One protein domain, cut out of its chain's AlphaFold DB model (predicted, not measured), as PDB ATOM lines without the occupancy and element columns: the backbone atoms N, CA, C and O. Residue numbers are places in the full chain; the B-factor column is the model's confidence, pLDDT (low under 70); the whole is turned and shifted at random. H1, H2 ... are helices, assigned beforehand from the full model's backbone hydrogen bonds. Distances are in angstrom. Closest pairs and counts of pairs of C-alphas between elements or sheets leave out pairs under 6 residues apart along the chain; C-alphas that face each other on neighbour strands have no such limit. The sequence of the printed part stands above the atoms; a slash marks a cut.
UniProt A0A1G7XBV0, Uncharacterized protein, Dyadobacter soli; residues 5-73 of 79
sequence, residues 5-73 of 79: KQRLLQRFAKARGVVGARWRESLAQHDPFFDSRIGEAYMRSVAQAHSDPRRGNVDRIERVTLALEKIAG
ATOM      1  N   LYS A   5      48.914  33.364  54.734       92.62
ATOM      2  CA  LYS A   5      47.767  33.770  53.923       92.62
ATOM      3  C   LYS A   5      47.121  35.066  54.414       92.62
ATOM      4  O   LYS A   5      46.752  35.916  53.614       92.62
ATOM      5  N   GLN A   6      46.987  35.229  55.726       93.31
ATOM      6  CA  GLN A   6      46.350  36.408  56.304       93.31
ATOM      7  C   GLN A   6      47.266  37.631  56.228       93.31
ATOM      8  O   GLN A   6      46.790  38.718  55.911       93.31
ATOM      9  N   ARG A   7      48.581  37.435  56.399       93.44
ATOM     10  CA  ARG A   7      49.595  38.472  56.139       93.44
ATOM     11  C   ARG A   7      49.549  38.942  54.678       93.44
ATOM     12  O   ARG A   7      49.551  40.142  54.415       93.44
ATOM     13  N   LEU A   8      49.427  38.010  53.735       95.00
ATOM     14  CA  LEU A   8      49.266  38.309  52.311       95.00
ATOM     15  C   LEU A   8      47.979  39.083  52.008       95.00
ATOM     16  O   LEU A   8      48.020  40.089  51.309       95.00
ATOM     17  N   LEU A   9      46.839  38.669  52.566       95.62
ATOM     18  CA  LEU A   9      45.568  39.373  52.361       95.62
ATOM     19  C   LEU A   9      45.578  40.794  52.943       95.62
ATOM     20  O   LEU A   9      44.997  41.694  52.342       95.62
ATOM     21  N   GLN A  10      46.266  41.020  54.066       95.00
ATOM     22  CA  GLN A  10      46.468  42.362  54.627       95.00
ATOM     23  C   GLN A  10      47.304  43.249  53.699       95.00
ATOM     24  O   GLN A  10      46.959  44.410  53.470       95.00
ATOM     25  N   ARG A  11      48.377  42.701  53.125       95.19
ATOM     26  CA  ARG A  11      49.205  43.402  52.135       95.19
ATOM     27  C   ARG A  11      48.431  43.716  50.862       95.19
ATOM     28  O   ARG A  11      48.447  44.856  50.407       95.19
ATOM     29  N   PHE A  12      47.674  42.744  50.355       96.25
ATOM     30  CA  PHE A  12      46.760  42.950  49.239       96.25
ATOM     31  C   PHE A  12      45.767  44.079  49.530       96.25
ATOM     32  O   PHE A  12      45.605  44.968  48.701       96.25
ATOM     33  N   ALA A  13      45.134  44.085  50.708       96.44
ATOM     34  CA  ALA A  13      44.185  45.127  51.098       96.44
ATOM     35  C   ALA A  13      44.837  46.518  51.118       96.44
ATOM     36  O   ALA A  13      44.267  47.470  50.586       96.44
ATOM     37  N   LYS A  14      46.056  46.624  51.665       95.75
ATOM     38  CA  LYS A  14      46.842  47.864  51.675       95.75
ATOM     39  C   LYS A  14      47.156  48.343  50.256       95.75
ATOM     40  O   LYS A  14      46.843  49.483  49.923       95.75
ATOM     41  N   ALA A  15      47.728  47.482  49.414       96.00
ATOM     42  CA  ALA A  15      48.078  47.826  48.037       96.00
ATOM     43  C   ALA A  15      46.836  48.199  47.211       96.00
ATOM     44  O   ALA A  15      46.827  49.210  46.514       96.00
ATOM     45  N   ARG A  16      45.743  47.443  47.364       96.56
ATOM     46  CA  ARG A  16      44.449  47.738  46.738       96.56
ATOM     47  C   ARG A  16      43.883  49.083  47.182       96.56
ATOM     48  O   ARG A  16      43.280  49.766  46.361       96.56
ATOM     49  N   GLY A  17      44.061  49.465  48.446       96.81
ATOM     50  CA  GLY A  17      43.654  50.776  48.952       96.81
ATOM     51  C   GLY A  17      44.375  51.935  48.259       96.81
ATOM     52  O   GLY A  17      43.758  52.965  48.020       96.81
ATOM     53  N   VAL A  18      45.645  51.742  47.887       96.56
ATOM     54  CA  VAL A  18      46.450  52.737  47.159       96.56
ATOM     55  C   VAL A  18      46.081  52.788  45.674       96.56
ATOM     56  O   VAL A  18      45.854  53.868  45.142       96.56
ATOM     57  N   VAL A  19      45.989  51.634  45.002       96.12
ATOM     58  CA  VAL A  19      45.667  51.567  43.559       96.12
ATOM     59  C   VAL A  19      44.205  51.939  43.276       96.12
ATOM     60  O   VAL A  19      43.882  52.488  42.226       96.12
ATOM     61  N   GLY A  20      43.303  51.657  44.216       95.38
ATOM     62  CA  GLY A  20      41.893  52.023  44.141       95.38
ATOM     63  C   GLY A  20      40.979  50.938  43.561       95.38
ATOM     64  O   GLY A  20      41.337  49.770  43.379       95.38
ATOM     65  N   ALA A  21      39.723  51.313  43.301       93.19
ATOM     66  CA  ALA A  21      38.656  50.368  42.956       93.19
ATOM     67  C   ALA A  21      38.897  49.611  41.635       93.19
ATOM     68  O   ALA A  21      38.473  48.460  41.510       93.19
ATOM     69  N   ARG A  22      39.627  50.227  40.695       95.88
ATOM     70  CA  ARG A  22      39.934  49.704  39.349       95.88
ATOM     71  C   ARG A  22      41.200  48.836  39.293       95.88
ATOM     72  O   ARG A  22      41.714  48.561  38.218       95.88
ATOM     73  N   TRP A  23      41.685  48.353  40.439       97.00
ATOM     74  CA  TRP A  23      42.946  47.606  40.553       97.00
ATOM     75  C   TRP A  23      43.106  46.413  39.596       97.00
ATOM     76  O   TRP A  23      44.229  46.097  39.216       97.00
ATOM     77  N   ARG A  24      42.015  45.739  39.200       97.00
ATOM     78  CA  ARG A  24      42.081  44.626  38.234       97.00
ATOM     79  C   ARG A  24      42.464  45.105  36.840       97.00
ATOM     80  O   ARG A  24      43.299  44.494  36.190       97.00
ATOM     81  N   GLU A  25      41.866  46.210  36.414       97.06
ATOM     82  CA  GLU A  25      42.164  46.833  35.126       97.06
ATOM     83  C   GLU A  25      43.576  47.415  35.145       97.06
ATOM     84  O   GLU A  25      44.318  47.227  34.188       97.06
ATOM     85  N   SER A  26      43.994  48.020  36.264       96.56
ATOM     86  CA  SER A  26      45.383  48.452  36.447       96.56
ATOM     87  C   SER A  26      46.361  47.278  36.331       96.56
ATOM     88  O   SER A  26      47.360  47.387  35.632       96.56
ATOM     89  N   LEU A  27      46.080  46.128  36.951       96.38
ATOM     90  CA  LEU A  27      46.931  44.943  36.801       96.38
ATOM     91  C   LEU A  27      47.017  44.469  35.348       96.38
ATOM     92  O   LEU A  27      48.122  44.237  34.868       96.38
ATOM     93  N   ALA A  28      45.885  44.365  34.648       97.00
ATOM     94  CA  ALA A  28      45.856  43.947  33.247       97.00
ATOM     95  C   ALA A  28      46.626  44.914  32.325       97.00
ATOM     96  O   ALA A  28      47.306  44.477  31.404       97.00
ATOM     97  N   GLN A  29      46.585  46.220  32.607       96.62
ATOM     98  CA  GLN A  29      47.331  47.234  31.851       96.62
ATOM     99  C   GLN A  29      48.846  47.193  32.097       96.62
ATOM    100  O   GLN A  29      49.619  47.546  31.209       96.62
ATOM    101  N   HIS A  30      49.280  46.802  33.298       95.25
ATOM    102  CA  HIS A  30      50.690  46.836  33.699       95.25
ATOM    103  C   HIS A  30      51.426  45.500  33.531       95.25
ATOM    104  O   HIS A  30      52.657  45.495  33.457       95.25
ATOM    105  N   ASP A  31      50.714  44.374  33.504       94.88
ATOM    106  CA  ASP A  31      51.300  43.042  33.360       94.88
ATOM    107  C   ASP A  31      50.399  42.150  32.473       94.88
ATOM    108  O   ASP A  31      49.296  41.776  32.896       94.88
ATOM    109  N   PRO A  32      50.874  41.756  31.267       95.62
ATOM    110  CA  PRO A  32      50.118  40.943  30.307       95.62
ATOM    111  C   PRO A  32      49.618  39.608  30.860       95.62
ATOM    112  O   PRO A  32      48.656  39.038  30.344       95.62
ATOM    113  N   PHE A  33      50.240  39.082  31.921       97.00
ATOM    114  CA  PHE A  33      49.723  37.892  32.583       97.00
ATOM    115  C   PHE A  33      48.297  38.114  33.099       97.00
ATOM    116  O   PHE A  33      47.464  37.215  32.967       97.00
ATOM    117  N   PHE A  34      48.002  39.289  33.663       97.31
ATOM    118  CA  PHE A  34      46.686  39.610  34.222       97.31
ATOM    119  C   PHE A  34      45.638  39.975  33.169       97.31
ATOM    120  O   PHE A  34      44.453  39.910  33.485       97.31
ATOM    121  N   ASP A  35      46.056  40.257  31.935       97.19
ATOM    122  CA  ASP A  35      45.164  40.384  30.775       97.19
ATOM    123  C   ASP A  35      44.766  39.016  30.177       97.19
ATOM    124  O   ASP A  35      43.848  38.889  29.370       97.19
ATOM    125  N   SER A  36      45.422  37.932  30.605       97.88
ATOM    126  CA  SER A  36      45.044  36.575  30.201       97.88
ATOM    127  C   SER A  36      43.872  36.022  31.023       97.88
ATOM    128  O   SER A  36      43.701  36.334  32.204       97.88
ATOM    129  N   ARG A  37      43.139  35.049  30.459       96.94
ATOM    130  CA  ARG A  37      42.086  34.291  31.170       96.94
ATOM    131  C   ARG A  37      42.577  33.646  32.473       96.94
ATOM    132  O   ARG A  37      41.823  33.514  33.438       96.94
ATOM    133  N   ILE A  38      43.840  33.214  32.507       96.88
ATOM    134  CA  ILE A  38      44.451  32.625  33.706       96.88
ATOM    135  C   ILE A  38      44.665  33.710  34.764       96.88
ATOM    136  O   ILE A  38      44.286  33.520  35.921       96.88
ATOM    137  N   GLY A  39      45.221  34.856  34.378       96.81
ATOM    138  CA  GLY A  39      45.425  35.988  35.277       96.81
ATOM    139  C   GLY A  39      44.117  36.560  35.823       96.81
ATOM    140  O   GLY A  39      44.010  36.823  37.022       96.81
ATOM    141  N   GLU A  40      43.075  36.633  34.996       97.12
ATOM    142  CA  GLU A  40      41.729  37.005  35.432       97.12
ATOM    143  C   GLU A  40      41.207  36.050  36.522       97.12
ATOM    144  O   GLU A  40      40.721  36.481  37.574       97.12
ATOM    145  N   ALA A  41      41.384  34.736  36.336       97.00
ATOM    146  CA  ALA A  41      41.016  33.741  37.341       97.00
ATOM    147  C   ALA A  41      41.815  33.896  38.652       97.00
ATOM    148  O   ALA A  41      41.280  33.629  39.736       97.00
ATOM    149  N   TYR A  42      43.068  34.359  38.585       97.81
ATOM    150  CA  TYR A  42      43.870  34.684  39.769       97.81
ATOM    151  C   TYR A  42      43.275  35.891  40.496       97.81
ATOM    152  O   TYR A  42      42.965  35.786  41.684       97.81
ATOM    153  N   MET A  43      43.012  36.994  39.788       97.31
ATOM    154  CA  MET A  43      42.399  38.196  40.368       97.31
ATOM    155  C   MET A  43      41.028  37.909  40.991       97.31
ATOM    156  O   MET A  43      40.714  38.402  42.080       97.31
ATOM    157  N   ARG A  44      40.208  37.076  40.341       96.69
ATOM    158  CA  ARG A  44      38.912  36.637  40.875       96.69
ATOM    159  C   ARG A  44      39.074  35.820  42.156       96.69
ATOM    160  O   ARG A  44      38.363  36.075  43.127       96.69
ATOM    161  N   SER A  45      40.011  34.873  42.171       96.12
ATOM    162  CA  SER A  45      40.306  34.039  43.344       96.12
ATOM    163  C   SER A  45      40.748  34.883  44.545       96.12
ATOM    164  O   SER A  45      40.231  34.708  45.646       96.12
ATOM    165  N   VAL A  46      41.628  35.864  44.326       96.81
ATOM    166  CA  VAL A  46      42.110  36.764  45.388       96.81
ATOM    167  C   VAL A  46      41.007  37.683  45.900       96.81
ATOM    168  O   VAL A  46      40.873  37.867  47.107       96.81
ATOM    169  N   ALA A  47      40.148  38.193  45.015       95.56
ATOM    170  CA  ALA A  47      38.996  38.984  45.434       95.56
ATOM    171  C   ALA A  47      38.034  38.193  46.334       95.56
ATOM    172  O   ALA A  47      37.537  38.733  47.319       95.56
ATOM    173  N   GLN A  48      37.800  36.913  46.028       95.88
ATOM    174  CA  GLN A  48      37.000  36.029  46.879       95.88
ATOM    175  C   GLN A  48      37.698  35.733  48.211       95.88
ATOM    176  O   GLN A  48      37.039  35.738  49.247       95.88
ATOM    177  N   ALA A  49      39.016  35.510  48.192       95.00
ATOM    178  CA  ALA A  49      39.822  35.264  49.388       95.00
ATOM    179  C   ALA A  49      39.864  36.467  50.341       95.00
ATOM    180  O   ALA A  49      39.898  36.296  51.554       95.00
ATOM    181  N   HIS A  50      39.835  37.687  49.800       93.81
ATOM    182  CA  HIS A  50      39.769  38.910  50.597       93.81
ATOM    183  C   HIS A  50      38.437  39.048  51.348       93.81
ATOM    184  O   HIS A  50      38.422  39.565  52.461       93.81
ATOM    185  N   SER A  51      37.331  38.568  50.771       91.75
ATOM    186  CA  SER A  51      36.023  38.553  51.444       91.75
ATOM    187  C   SER A  51      35.844  37.360  52.390       91.75
ATOM    188  O   SER A  51      35.185  37.486  53.416       91.75
ATOM    189  N   ASP A  52      36.409  36.199  52.052       91.88
ATOM    190  CA  ASP A  52      36.381  34.984  52.871       91.88
ATOM    191  C   ASP A  52      37.787  34.361  52.900       91.88
ATOM    192  O   ASP A  52      38.158  33.644  51.962       91.88
ATOM    193  N   PRO A  53      38.573  34.586  53.973       88.88
ATOM    194  CA  PRO A  53      39.956  34.116  54.085       88.88
ATOM    195  C   PRO A  53      40.133  32.596  53.998       88.88
ATOM    196  O   PRO A  53      41.256  32.114  53.841       88.88
ATOM    197  N   ARG A  54      39.052  31.807  54.066       89.31
ATOM    198  CA  ARG A  54      39.094  30.354  53.834       89.31
ATOM    199  C   ARG A  54      39.253  30.012  52.349       89.31
ATOM    200  O   ARG A  54      39.767  28.948  52.025       89.31
ATOM    201  N   ARG A  55      38.904  30.928  51.441       89.25
ATOM    202  CA  ARG A  55      38.978  30.756  49.979       89.25
ATOM    203  C   ARG A  55      40.313  31.213  49.406       89.25
ATOM    204  O   ARG A  55      41.047  31.962  50.041       89.25
ATOM    205  N   GLY A  56      40.620  30.771  48.192       88.06
ATOM    206  CA  GLY A  56      41.825  31.166  47.461       88.06
ATOM    207  C   GLY A  56      43.099  30.452  47.916       88.06
ATOM    208  O   GLY A  56      43.250  30.047  49.070       88.06
ATOM    209  N   ASN A  57      44.010  30.296  46.961       93.62
ATOM    210  CA  ASN A  57      45.303  29.640  47.119       93.62
ATOM    211  C   ASN A  57      46.390  30.694  47.408       93.62
ATOM    212  O   ASN A  57      46.326  31.801  46.874       93.62
ATOM    213  N   VAL A  58      47.355  30.345  48.265       94.31
ATOM    214  CA  VAL A  58      48.413  31.249  48.753       94.31
ATOM    215  C   VAL A  58      49.249  31.818  47.606       94.31
ATOM    216  O   VAL A  58      49.402  33.033  47.546       94.31
ATOM    217  N   ASP A  59      49.668  30.990  46.651       94.81
ATOM    218  CA  ASP A  59      50.504  31.389  45.508       94.81
ATOM    219  C   ASP A  59      49.791  32.412  44.611       94.81
ATOM    220  O   ASP A  59      50.382  33.366  44.104       94.81
ATOM    221  N   ARG A  60      48.470  32.253  44.436       96.25
ATOM    222  CA  ARG A  60      47.660  33.224  43.679       96.25
ATOM    223  C   ARG A  60      47.568  34.560  44.403       96.25
ATOM    224  O   ARG A  60      47.642  35.603  43.754       96.25
ATOM    225  N   ILE A  61      47.388  34.525  45.725       96.69
ATOM    226  CA  ILE A  61      47.333  35.735  46.551       96.69
ATOM    227  C   ILE A  61      48.684  36.436  46.511       96.69
ATOM    228  O   ILE A  61      48.714  37.636  46.261       96.69
ATOM    229  N   GLU A  62      49.782  35.709  46.687       95.94
ATOM    230  CA  GLU A  62      51.135  36.256  46.606       95.94
ATOM    231  C   GLU A  62      51.388  36.943  45.267       95.94
ATOM    232  O   GLU A  62      51.683  38.137  45.247       95.94
ATOM    233  N   ARG A  63      51.172  36.248  44.146       96.69
ATOM    234  CA  ARG A  63      51.431  36.814  42.817       96.69
ATOM    235  C   ARG A  63      50.642  38.098  42.554       96.69
ATOM    236  O   ARG A  63      51.208  39.072  42.063       96.69
ATOM    237  N   VAL A  64      49.348  38.115  42.888       97.06
ATOM    238  CA  VAL A  64      48.509  39.318  42.737       97.06
ATOM    239  C   VAL A  64      48.969  40.425  43.685       97.06
ATOM    240  O   VAL A  64      49.010  41.583  43.285       97.06
ATOM    241  N   THR A  65      49.324  40.085  44.926       96.81
ATOM    242  CA  THR A  65      49.770  41.057  45.934       96.81
ATOM    243  C   THR A  65      51.054  41.746  45.495       96.81
ATOM    244  O   THR A  65      51.093  42.970  45.485       96.81
ATOM    245  N   LEU A  66      52.063  40.985  45.068       95.69
ATOM    246  CA  LEU A  66      53.345  41.530  44.620       95.69
ATOM    247  C   LEU A  66      53.185  42.425  43.387       95.69
ATOM    248  O   LEU A  66      53.761  43.511  43.324       95.69
ATOM    249  N   ALA A  67      52.371  41.997  42.418       95.94
ATOM    250  CA  ALA A  67      52.087  42.804  41.238       95.94
ATOM    251  C   ALA A  67      51.368  44.112  41.605       95.94
ATOM    252  O   ALA A  67      51.697  45.177  41.085       95.94
ATOM    253  N   LEU A  68      50.425  44.050  42.547       96.31
ATOM    254  CA  LEU A  68      49.670  45.220  42.974       96.31
ATOM    255  C   LEU A  68      50.509  46.182  43.822       96.31
ATOM    256  O   LEU A  68      50.386  47.392  43.669       96.31
ATOM    257  N   GLU A  69      51.387  45.665  44.679       96.00
ATOM    258  CA  GLU A  69      52.358  46.461  45.435       96.00
ATOM    259  C   GLU A  69      53.318  47.204  44.510       96.00
ATOM    260  O   GLU A  69      53.585  48.383  44.737       96.00
ATOM    261  N   LYS A  70      53.760  46.554  43.425       94.88
ATOM    262  CA  LYS A  70      54.590  47.191  42.399       94.88
ATOM    263  C   LYS A  70      53.879  48.383  41.751       94.88
ATOM    264  O   LYS A  70      54.495  49.434  41.606       94.88
ATOM    265  N   ILE A  71      52.596  48.247  41.405       95.00
ATOM    266  CA  ILE A  71      51.789  49.360  40.865       95.00
ATOM    267  C   ILE A  71      51.584  50.451  41.926       95.00
ATOM    268  O   ILE A  71      51.655  51.635  41.619       95.00
ATOM    269  N   ALA A  72      51.371  50.060  43.183       94.56
ATOM    270  CA  ALA A  72      51.194  50.975  44.308       94.56
ATOM    271  C   ALA A  72      52.483  51.703  44.739       94.56
ATOM    272  O   ALA A  72      52.428  52.524  45.654       94.56
ATOM    273  N   GLY A  73      53.644  51.376  44.157       93.69
ATOM    274  CA  GLY A  73      54.943  51.896  44.596       93.69
ATOM    275  C   GLY A  73      55.348  51.436  46.004       93.69
ATOM    276  O   GLY A  73      56.163  52.085  46.658       93.69
TER     277      GLY A  73
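AT A GLANCE: This is residues 5 to 73 of the 79 residues of an uncharacterized protein of Dyadobacter soli (UniProt A0A1G7XBV0). Two long helices, H1 and H5, lie side by side and run the same way, and a third long helix, H4, crosses H5 at nearly a right angle, with its last turn near H1. The short helices H2 and H3 fill the stretch between the end of H1 and the start of H4, H2 packing on the last part of H5. The printed part has 69 residues with five named helices, in the order H1, H2, H3, H4, H5, and no named strand; the class is all helix. It is compact, with a radius of gyration of the C-alphas of 10.6 A, and rounded, with spans of 29 by 25 by 18 A.

HOW THE PARTS SIT: Start at H4, residues 37 to 51, which with H5, residues 58 to 71, is a hub touching three helices. H4 touches H5 with residues 42 to 46 alone, and H5 touches it with residues 60 to 64 alone; their closest C-alphas, those of Val 46 and Ile 61, are 5.4 A apart, and the lines stand about perpendicular at 83 degrees. H5 also touches H1, residues 5 to 19, at a shallow tilt of 26 degrees, the same way; look at Phe 12 and Thr 65, whose C-alphas come closest at 4.9 A. H4 and H1 only just touch, with 3 pairs of C-alphas within 8 A, the closest being those of Leu 9 and His 50 at 6.1 A. H2, residues 23 to 30, touches H5 with H5 residues 67 to 71 alone; their closest C-alphas, Leu 27 and Leu 68, are 6.8 A apart, and the lines are only just about perpendicular at 71 degrees. H3, residues 32 to 35, touches H2 only at the corner, where the closest C-alphas, Ala 28 and Asp 35, are 4.4 A apart. It touches H4 only at the corner too, where the closest C-alphas, Phe 33 and Gly 39, are 5.4 A apart. H3 is apart from H1 and H5. The helix packing is mostly crossed: of 4 pairs that touch and have a tilt, 1 is shallow. In H1, H2, H4 and H5 every O i to N i+4 pair is within hydrogen-bond range; H3 is too short for such a pair.

IN THESE COORDINATES: Find C-alpha 37 at (42.086, 34.291, 31.170); from there H4 runs 21.6 A to C-alpha 51. H1 begins at C-alpha 5, at (47.767, 33.770, 53.923), and runs 20.7 A to C-alpha 19. H2, from C-alpha 23 to C-alpha 30, and H3, from C-alpha 32 to C-alpha 35, are 10.4 A and 5.0 A long. H5 runs 20.0 A from C-alpha 58 to C-alpha 71 at (51.789, 49.360, 40.865).

THE WHOLE: The two C-alphas farthest apart, those of Gln 29 and Arg 54, are 28.9 A apart. The printed part has no cut. The links H1 to H2, H2 to H3 and H3 to H4 are tight, and H4 to H5, with 6 residues between them, is short. The mean pLDDT of the printed part of this model is 95.4, and no printed residue is under 70.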